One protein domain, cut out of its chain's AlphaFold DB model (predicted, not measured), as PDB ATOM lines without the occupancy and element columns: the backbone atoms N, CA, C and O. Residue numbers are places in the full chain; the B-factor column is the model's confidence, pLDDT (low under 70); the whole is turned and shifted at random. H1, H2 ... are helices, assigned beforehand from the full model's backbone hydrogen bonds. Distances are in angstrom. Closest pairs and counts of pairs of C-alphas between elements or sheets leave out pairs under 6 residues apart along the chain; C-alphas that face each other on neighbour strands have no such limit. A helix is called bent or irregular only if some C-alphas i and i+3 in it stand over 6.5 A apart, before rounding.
ATOM      1  N   GLU A 101     124.762 140.639  95.499       62.81
ATOM      2  CA  GLU A 101     125.756 139.588  95.760       62.81
ATOM      3  C   GLU A 101     125.579 138.972  97.162       62.81
ATOM      4  O   GLU A 101     125.415 137.755  97.240       62.81
ATOM      5  N   PRO A 102     125.471 139.762  98.257       65.56
ATOM      6  CA  PRO A 102     125.191 139.219  99.588       65.56
ATOM      7  C   PRO A 102     123.899 138.405  99.663       65.56
ATOM      8  O   PRO A 102     123.852 137.395 100.357       65.56
ATOM      9  N   ALA A 103     122.844 138.810  98.947       60.28
ATOM     10  CA  ALA A 103     121.585 138.073  98.936       60.28
ATOM     11  C   ALA A 103     121.748 136.682  98.311       60.28
ATOM     12  O   ALA A 103     121.214 135.710  98.842       60.28
ATOM     13  N   GLN A 104     122.505 136.563  97.215       64.75
ATOM     14  CA  GLN A 104     122.792 135.257  96.619       64.75
ATOM     15  C   GLN A 104     123.648 134.390  97.541       64.75
ATOM     16  O   GLN A 104     123.382 133.194  97.662       64.75
ATOM     17  N   ASP A 105     124.615 134.983  98.238       67.06
ATOM     18  CA  ASP A 105     125.456 134.262  99.194       67.06
ATOM     19  C   ASP A 105     124.652 133.772 100.409       67.06
ATOM     20  O   ASP A 105     124.823 132.636 100.846       67.06
ATOM     21  N   ILE A 106     123.706 134.574 100.912       67.50
ATOM     22  CA  ILE A 106     122.790 134.173 101.991       67.50
ATOM     23  C   ILE A 106     121.845 133.053 101.525       67.50
ATOM     24  O   ILE A 106     121.580 132.121 102.284       67.50
ATOM     25  N   VAL A 107     121.354 133.094 100.281       69.12
ATOM     26  CA  VAL A 107     120.513 132.017  99.724       69.12
ATOM     27  C   VAL A 107     121.305 130.717  99.582       69.12
ATOM     28  O   VAL A 107     120.800 129.661  99.962       69.12
ATOM     29  N   LYS A 108     122.556 130.778  99.108       69.38
ATOM     30  CA  LYS A 108     123.448 129.608  99.066       69.38
ATOM     31  C   LYS A 108     123.713 129.055 100.461       69.38
ATOM     32  O   LYS A 108     123.625 127.842 100.650       69.38
ATOM     33  N   LEU A 109     123.970 129.937 101.430       72.94
ATOM     34  CA  LEU A 109     124.150 129.569 102.830       72.94
ATOM     35  C   LEU A 109     122.912 128.873 103.390       72.94
ATOM     36  O   LEU A 109     123.037 127.878 104.089       72.94
ATOM     37  N   SER A 110     121.718 129.357 103.053       66.88
ATOM     38  CA  SER A 110     120.460 128.745 103.478       66.88
ATOM     39  C   SER A 110     120.219 127.378 102.831       66.88
ATOM     40  O   SER A 110     119.769 126.460 103.515       66.88
ATOM     41  N   GLN A 111     120.527 127.221 101.541       71.31
ATOM     42  CA  GLN A 111     120.325 125.962 100.815       71.31
ATOM     43  C   GLN A 111     121.319 124.875 101.231       71.31
ATOM     44  O   GLN A 111     120.925 123.723 101.382       71.31
ATOM     45  N   ASN A 112     122.580 125.242 101.467       77.12
ATOM     46  CA  ASN A 112     123.632 124.315 101.886       77.12
ATOM     47  C   ASN A 112     123.983 124.478 103.369       77.12
ATOM     48  O   ASN A 112     125.111 124.205 103.777       77.12
ATOM     49  N   ALA A 113     123.023 124.923 104.186       68.19
ATOM     50  CA  ALA A 113     123.253 125.214 105.598       68.19
ATOM     51  C   ALA A 113     123.867 124.018 106.342       68.19
ATOM     52  O   ALA A 113     124.742 124.220 107.174       68.19
ATOM     53  N   ASP A 114     123.493 122.777 106.005       74.69
ATOM     54  CA  ASP A 114     124.084 121.570 106.604       74.69
ATOM     55  C   ASP A 114     125.576 121.430 106.298       74.69
ATOM     56  O   ASP A 114     126.357 121.126 107.194       74.69
ATOM     57  N   GLN A 115     125.977 121.700 105.053       77.44
ATOM     58  CA  GLN A 115     127.377 121.637 104.637       77.44
ATOM     59  C   GLN A 115     128.196 122.713 105.354       77.44
ATOM     60  O   GLN A 115     129.288 122.439 105.833       77.44
ATOM     61  N   TYR A 116     127.663 123.931 105.468       77.81
ATOM     62  CA  TYR A 116     128.354 125.028 106.145       77.81
ATOM     63  C   TYR A 116     128.431 124.834 107.667       77.81
ATOM     64  O   TYR A 116     129.459 125.149 108.257       77.81
ATOM     65  N   ILE A 117     127.394 124.265 108.296       75.44
ATOM     66  CA  ILE A 117     127.429 123.883 109.717       75.44
ATOM     67  C   ILE A 117     128.482 122.792 109.944       75.44
ATOM     68  O   ILE A 117     129.270 122.912 110.874       75.44
ATOM     69  N   GLN A 118     128.533 121.763 109.090       76.44
ATOM     70  CA  GLN A 118     129.520 120.683 109.207       76.44
ATOM     71  C   GLN A 118     130.947 121.183 108.991       76.44
ATOM     72  O   GLN A 118     131.812 120.882 109.803       76.44
ATOM     73  N   MET A 119     131.185 121.999 107.959       74.38
ATOM     74  CA  MET A 119     132.504 122.594 107.725       74.38
ATOM     75  C   MET A 119     132.931 123.475 108.904       74.38
ATOM     76  O   MET A 119     134.064 123.369 109.351       74.38
ATOM     77  N   TRP A 120     132.026 124.276 109.477       77.31
ATOM     78  CA  TRP A 120     132.325 125.056 110.683       77.31
ATOM     79  C   TRP A 120     132.617 124.176 111.909       77.31
ATOM     80  O   TRP A 120     133.517 124.488 112.681       77.31
ATOM     81  N   GLU A 121     131.891 123.073 112.102       79.50
ATOM     82  CA  GLU A 121     132.145 122.128 113.200       79.50
ATOM     83  C   GLU A 121     133.447 121.327 113.010       79.50
ATOM     84  O   GLU A 121     134.075 120.950 113.999       79.50
ATOM     85  N   GLU A 122     133.861 121.085 111.763       79.88
ATOM     86  CA  GLU A 122     135.051 120.302 111.414       79.88
ATOM     87  C   GLU A 122     136.335 121.143 111.395       79.88
ATOM     88  O   GLU A 122     137.350 120.723 111.952       79.88
ATOM     89  N   THR A 123     136.306 122.331 110.784       78.31
ATOM     90  CA  THR A 123     137.495 123.183 110.615       78.31
ATOM     91  C   THR A 123     137.495 124.415 111.515       78.31
ATOM     92  O   THR A 123     138.563 124.958 111.788       78.31
ATOM     93  N   GLY A 124     136.335 124.871 112.000       75.00
ATOM     94  CA  GLY A 124     136.219 126.141 112.729       75.00
ATOM     95  C   GLY A 124     136.536 127.370 111.872       75.00
ATOM     96  O   GLY A 124     136.765 128.454 112.410       75.00
ATOM     97  N   GLU A 125     136.587 127.212 110.545       77.75
ATOM     98  CA  GLU A 125     136.944 128.270 109.609       77.75
ATOM     99  C   GLU A 125     135.746 128.713 108.770       77.75
ATOM    100  O   GLU A 125     134.891 127.926 108.358       77.75
ATOM    101  N   VAL A 126     135.697 130.016 108.497       77.38
ATOM    102  CA  VAL A 126     134.694 130.614 107.620       77.38
ATOM    103  C   VAL A 126     134.950 130.149 106.175       77.38
ATOM    104  O   VAL A 126     136.076 130.316 105.687       77.38
ATOM    105  N   PRO A 127     133.932 129.635 105.454       75.00
ATOM    106  CA  PRO A 127     134.092 129.197 104.068       75.00
ATOM    107  C   PRO A 127     134.622 130.324 103.175       75.00
ATOM    108  O   PRO A 127     134.225 131.478 103.345       75.00
ATOM    109  N   GLU A 128     135.477 129.994 102.200       77.94
ATOM    110  CA  GLU A 128     136.179 130.968 101.339       77.94
ATOM    111  C   GLU A 128     135.246 132.014 100.707       77.94
ATOM    112  O   GLU A 128     135.577 133.196 100.637       77.94
ATOM    113  N   GLU A 129     134.031 131.608 100.337       71.75
ATOM    114  CA  GLU A 129     133.003 132.480  99.755       71.75
ATOM    115  C   GLU A 129     132.591 133.642 100.682       71.75
ATOM    116  O   GLU A 129     132.227 134.725 100.215       71.75
ATOM    117  N   PHE A 130     132.680 133.438 101.999       75.00
ATOM    118  CA  PHE A 130     132.333 134.418 103.027       75.00
ATOM    119  C   PHE A 130     133.559 135.114 103.633       75.00
ATOM    120  O   PHE A 130     133.403 136.115 104.332       75.00
ATOM    121  N   GLN A 131     134.783 134.670 103.330       78.62
ATOM    122  CA  GLN A 131     136.000 135.324 103.829       78.62
ATOM    123  C   GLN A 131     136.140 136.770 103.338       78.62
ATOM    124  O   GLN A 131     136.747 137.589 104.024       78.62
ATOM    125  N   LYS A 132     135.503 137.131 102.215       80.31
ATOM    126  CA  LYS A 132     135.439 138.519 101.719       80.31
ATOM    127  C   LYS A 132     134.864 139.521 102.731       80.31
ATOM    128  O   LYS A 132     135.134 140.712 102.630       80.31
ATOM    129  N   TYR A 133     134.098 139.047 103.715       74.25
ATOM    130  CA  TYR A 133     133.511 139.863 104.777       74.25
ATOM    131  C   TYR A 133     134.451 140.087 105.981       74.25
ATOM    132  O   TYR A 133     134.126 140.889 106.858       74.25
ATOM    133  N   ARG A 134     135.626 139.432 106.007       77.44
ATOM    134  CA  ARG A 134     136.727 139.705 106.956       77.44
ATOM    135  C   ARG A 134     137.580 140.918 106.570       77.44
ATOM    136  O   ARG A 134     138.469 141.290 107.328       77.44
ATOM    137  N   ASP A 135     137.365 141.501 105.391       81.12
ATOM    138  CA  ASP A 135     138.114 142.682 104.961       81.12
ATOM    139  C   ASP A 135     137.848 143.857 105.930       81.12
ATOM    140  O   ASP A 135     136.681 144.098 106.266       81.12
ATOM    141  N   PRO A 136     138.880 144.615 106.359       80.75
ATOM    142  CA  PRO A 136     138.732 145.774 107.246       80.75
ATOM    143  C   PRO A 136     137.750 146.835 106.729       80.75
ATOM    144  O   PRO A 136     137.267 147.654 107.504       80.75
ATOM    145  N   LYS A 137     137.384 146.815 105.444       80.44
ATOM    146  CA  LYS A 137     136.265 147.602 104.908       80.44
ATOM    147  C   LYS A 137     134.931 147.360 105.640       80.44
ATOM    148  O   LYS A 137     134.084 148.251 105.658       80.44
ATOM    149  N   TYR A 138     134.720 146.170 106.204       76.38
ATOM    150  CA  TYR A 138     133.477 145.777 106.876       76.38
ATOM    151  C   TYR A 138     133.556 145.860 108.409       76.38
ATOM    152  O   TYR A 138     132.528 145.723 109.069       76.38
ATOM    153  N   ASP A 139     134.729 146.148 108.983       79.38
ATOM    154  CA  ASP A 139     134.950 146.256 110.435       79.38
ATOM    155  C   ASP A 139     133.963 147.198 111.129       79.38
ATOM    156  O   ASP A 139     133.429 146.882 112.193       79.38
ATOM    157  N   ASP A 140     133.705 148.356 110.519       82.19
ATOM    158  CA  ASP A 140     132.794 149.363 111.065       82.19
ATOM    159  C   ASP A 140     131.342 148.868 111.087       82.19
ATOM    160  O   ASP A 140     130.564 149.244 111.962       82.19
ATOM    161  N   ILE A 141     130.968 147.985 110.156       80.62
ATOM    162  CA  ILE A 141     129.631 147.390 110.106       80.62
ATOM    163  C   ILE A 141     129.467 146.413 111.268       80.62
ATOM    164  O   ILE A 141     128.458 146.488 111.965       80.62
ATOM    165  N   TRP A 142     130.463 145.554 111.517       82.00
ATOM    166  CA  TRP A 142     130.449 144.577 112.613       82.00
ATOM    167  C   TRP A 142     130.402 145.255 113.987       82.00
ATOM    168  O   TRP A 142     129.577 144.896 114.834       82.00
ATOM    169  N   LYS A 143     131.219 146.298 114.182       81.88
ATOM    170  CA  LYS A 143     131.284 147.074 115.433       81.88
ATOM    171  C   LYS A 143     130.004 147.858 115.711       81.88
ATOM    172  O   LYS A 143     129.662 148.059 116.873       81.88
ATOM    173  N   ASN A 144     129.286 148.266 114.665       81.56
ATOM    174  CA  ASN A 144     128.025 148.999 114.785       81.56
ATOM    175  C   ASN A 144     126.789 148.080 114.856       81.56
ATOM    176  O   ASN A 144     125.664 148.584 114.910       81.56
ATOM    177  N   MET A 145     126.963 146.752 114.867       74.44
ATOM    178  CA  MET A 145     125.867 145.819 115.147       74.44
ATOM    179  C   MET A 145     125.437 145.894 116.619       74.44
ATOM    180  O   MET A 145     126.186 146.344 117.483       74.44
ATOM    181  N   ASN A 146     124.217 145.443 116.919       72.75
ATOM    182  CA  ASN A 146     123.734 145.305 118.290       72.75
ATOM    183  C   ASN A 146     123.287 143.851 118.542       72.75
ATOM    184  O   ASN A 146     122.219 143.473 118.051       72.75
ATOM    185  N   PRO A 147     124.057 143.034 119.287       72.56
ATOM    186  CA  PRO A 147     125.284 143.384 120.013       72.56
ATOM    187  C   PRO A 147     126.488 143.650 119.082       72.56
ATOM    188  O   PRO A 147     126.530 143.097 117.982       72.56
ATOM    189  N   PRO A 148     127.456 144.487 119.506       77.50
ATOM    190  CA  PRO A 148     128.639 144.800 118.708       77.50
ATOM    191  C   PRO A 148     129.513 143.558 118.565       77.50
ATOM    192  O   PRO A 148     129.928 142.961 119.560       77.50
ATOM    193  N   MET A 149     129.785 143.179 117.321       79.31
ATOM    194  CA  MET A 149     130.629 142.039 116.971       79.31
ATOM    195  C   MET A 149     132.044 142.554 116.713       79.31
ATOM    196  O   MET A 149     132.219 143.589 116.066       79.31
ATOM    197  N   LYS A 150     133.078 141.854 117.190       79.94
ATOM    198  CA  LYS A 150     134.464 142.299 116.973       79.94
ATOM    199  C   LYS A 150     134.908 142.126 115.528       79.94
ATOM    200  O   LYS A 150     135.616 142.991 115.031       79.94
ATOM    201  N   ASN A 151     134.507 141.023 114.893       81.88
ATOM    202  CA  ASN A 151     134.868 140.644 113.526       81.88
ATOM    203  C   ASN A 151     133.772 139.756 112.915       81.88
ATOM    204  O   ASN A 151     132.900 139.252 113.629       81.88
ATOM    205  N   PHE A 152     133.871 139.487 111.610       82.69
ATOM    206  CA  PHE A 152     132.953 138.590 110.900       82.69
ATOM    207  C   PHE A 152     132.855 137.183 111.514       82.69
ATOM    208  O   PHE A 152     131.793 136.576 111.466       82.69
ATOM    209  N   ASP A 153     133.919 136.682 112.143       83.38
ATOM    210  CA  ASP A 153     133.938 135.343 112.747       83.38
ATOM    211  C   ASP A 153     132.949 135.195 113.906       83.38
ATOM    212  O   ASP A 153     132.263 134.183 114.006       83.38
ATOM    213  N   GLU A 154     132.835 136.220 114.760       82.81
ATOM    214  CA  GLU A 154     131.857 136.225 115.855       82.81
ATOM    215  C   GLU A 154     130.427 136.275 115.301       82.81
ATOM    216  O   GLU A 154     129.532 135.595 115.806       82.81
ATOM    217  N   PHE A 155     130.223 137.032 114.217       84.19
ATOM    218  CA  PHE A 155     128.946 137.061 113.511       84.19
ATOM    219  C   PHE A 155     128.616 135.700 112.886       84.19
ATOM    220  O   PHE A 155     127.486 135.227 113.012       84.19
ATOM    221  N   TYR A 156     129.588 135.055 112.241       82.31
ATOM    222  CA  TYR A 156     129.403 133.764 111.591       82.31
ATOM    223  C   TYR A 156     129.111 132.662 112.616       82.31
ATOM    224  O   TYR A 156     128.157 131.909 112.439       82.31
ATOM    225  N   ASP A 157     129.832 132.628 113.739       84.44
ATOM    226  CA  ASP A 157     129.555 131.713 114.854       84.44
ATOM    227  C   ASP A 157     128.133 131.904 115.409       84.44
ATOM    228  O   ASP A 157     127.385 130.937 115.583       84.44
ATOM    229  N   TYR A 158     127.708 133.154 115.625       81.69
ATOM    230  CA  TYR A 158     126.338 133.464 116.044       81.69
ATOM    231  C   TYR A 158     125.295 133.005 115.013       81.69
ATOM    232  O   TYR A 158     124.245 132.464 115.378       81.69
ATOM    233  N   LEU A 159     125.580 133.193 113.725       82.94
ATOM    234  CA  LEU A 159     124.708 132.800 112.624       82.94
ATOM    235  C   LEU A 159     124.560 131.276 112.543       82.94
ATOM    236  O   LEU A 159     123.435 130.780 112.501       82.94
ATOM    237  N   ILE A 160     125.663 130.527 112.615       82.12
ATOM    238  CA  ILE A 160     125.660 129.059 112.639       82.12
ATOM    239  C   ILE A 160     124.914 128.533 113.872       82.12
ATOM    240  O   ILE A 160     124.057 127.654 113.746       82.12
ATOM    241  N   LYS A 161     125.146 129.117 115.056       82.56
ATOM    242  CA  LYS A 161     124.402 128.781 116.285       82.56
ATOM    243  C   LYS A 161     122.902 129.021 116.139       82.56
ATOM    244  O   LYS A 161     122.107 128.157 116.507       82.56
ATOM    245  N   THR A 162     122.508 130.157 115.568       78.75
ATOM    246  CA  THR A 162     121.098 130.507 115.345       78.75
ATOM    247  C   THR A 162     120.438 129.564 114.338       78.75
ATOM    248  O   THR A 162     119.334 129.080 114.585       78.75
ATOM    249  N   LEU A 163     121.119 129.235 113.237       76.81
ATOM    250  CA  LEU A 163     120.632 128.272 112.242       76.81
ATOM    251  C   LEU A 163     120.449 126.878 112.845       76.81
ATOM    252  O   LEU A 163     119.419 126.235 112.629       76.81
ATOM    253  N   LYS A 164     121.412 126.433 113.658       77.56
ATOM    254  CA  LYS A 164     121.320 125.176 114.405       77.56
ATOM    255  C   LYS A 164     120.143 125.191 115.380       77.56
ATOM    256  O   LYS A 164     119.413 124.207 115.459       77.56
ATOM    257  N   GLN A 165     119.905 126.306 116.072       77.75
ATOM    258  CA  GLN A 165     118.768 126.458 116.979       77.75
ATOM    259  C   GLN A 165     117.424 126.426 116.239       77.75
ATOM    260  O   GLN A 165     116.519 125.714 116.666       77.75
ATOM    261  N   GLN A 166     117.291 127.128 115.110       66.62
ATOM    262  CA  GLN A 166     116.066 127.112 114.301       66.62
ATOM    263  C   GLN A 166     115.774 125.725 113.723       66.62
ATOM    264  O   GLN A 166     114.625 125.286 113.723       66.62
ATOM    265  N   ARG A 167     116.800 124.984 113.288       65.50
ATOM    266  CA  ARG A 167     116.631 123.599 112.825       65.50
ATOM    267  C   ARG A 167     116.382 122.605 113.953       65.50
ATOM    268  O   ARG A 167     115.560 121.710 113.785       65.50
ATOM    269  N   GLY A 168     117.015 122.783 115.109       61.94
ATOM    270  CA  GLY A 168     116.715 122.008 116.314       61.94
ATOM    271  C   GLY A 168     115.269 122.207 116.785       61.94
ATOM    272  O   GLY A 168     114.619 121.250 117.206       61.94
ATOM    273  N   GLN A 169     114.731 123.422 116.637       49.31
ATOM    274  CA  GLN A 169     113.320 123.740 116.882       49.31
ATOM    275  C   GLN A 169     112.388 123.202 115.784       49.31
ATOM    276  O   GLN A 169     111.309 122.713 116.099       49.31
ATOM    277  N   ALA A 170     112.796 123.197 114.510       48.38
ATOM    278  CA  ALA A 170     112.028 122.562 113.432       48.38
ATOM    279  C   ALA A 170     111.945 121.028 113.591       48.38
ATOM    280  O   ALA A 170     110.908 120.435 113.303       48.38
ATOM    281  N   ALA A 171     112.994 120.392 114.125       47.12
ATOM    282  CA  ALA A 171     112.999 118.964 114.453       47.12
ATOM    283  C   ALA A 171     112.148 118.615 115.693       47.12
ATOM    284  O   ALA A 171     111.686 117.485 115.818       47.12
TER     285      ALA A 171
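This is residues 101 to 171 of the 190 residues of an uncharacterized protein of Ruminococcus sp (UniProt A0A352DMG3). One long helix, H5, runs along one side of the model, and the shorter helices H1, H2 and H3, their centres in a triangle, make a loosely joined layer on the other side, with H4 at the end where H5 begins. The chain passes through H4 and folds back along H5, with few contacts between the helices. The printed part has 71 residues with five named helices, H1 to H5 in chain order, and no named strand: the class is all helix. It is compact, with a radius of gyration of the C-alphas of 12.4 A, and spans 36 by 24 by 24 A.

H1, residues 101 to 111, begins at C-alpha 101 (125.756, 139.588, 95.760) and is 15.5 A long. H2, residues 113 to 123, is 15.2 A long. H3, residues 128 to 134, is 10.4 A long and only just irregular: C-alphas 129 and 132 are 6.8 A apart. H4, residues 136 to 143, is 11.1 A long and irregular: C-alphas 137 and 140 are 7.3 A apart. H5, residues 152 to 171, is 28.2 A long and ends at C-alpha 171 (112.999, 118.964, 114.453).

H5 is the hub, and the helix packing is mostly crossed. With residues 160 to 164 alone it only just touches H2, with 3 pairs of C-alphas within 8 A, at a steep tilt of 53 degrees, opposite ways; the closest C-alphas, of Ile 117 and Ile 160, are 6.2 A apart. With residues 152 to 153 alone it only just touches H3, also with 3 pairs, the closest being Arg 134 and Phe 152, C-alphas 5.6 A apart. With residues 152 to 155 alone it only just touches H4, again with 3 pairs; the closest C-alphas, of Trp 142 and Phe 152, are 6.7 A apart. H1 is apart from H5, and close but not clearly touching H2, about perpendicular at 89 degrees, the closest C-alphas being those of Leu 109 and Tyr 116, 7.0 A apart. Every O i to N i+4 pair is within hydrogen-bond range in H1, H2 and H5, against 0 of 3 in H3, where 3 of 4 O i to N i+3 pairs are, and 2 of 4 in H4.

The C-alphas farthest apart, of Lys 137 and Ala 171, are 38.1 A apart. The printed part has no cut and no long link. Mean pLDDT of the printed part is 74.9; residues 101 to 108, 110, 113 and 166 to 171 are under 70.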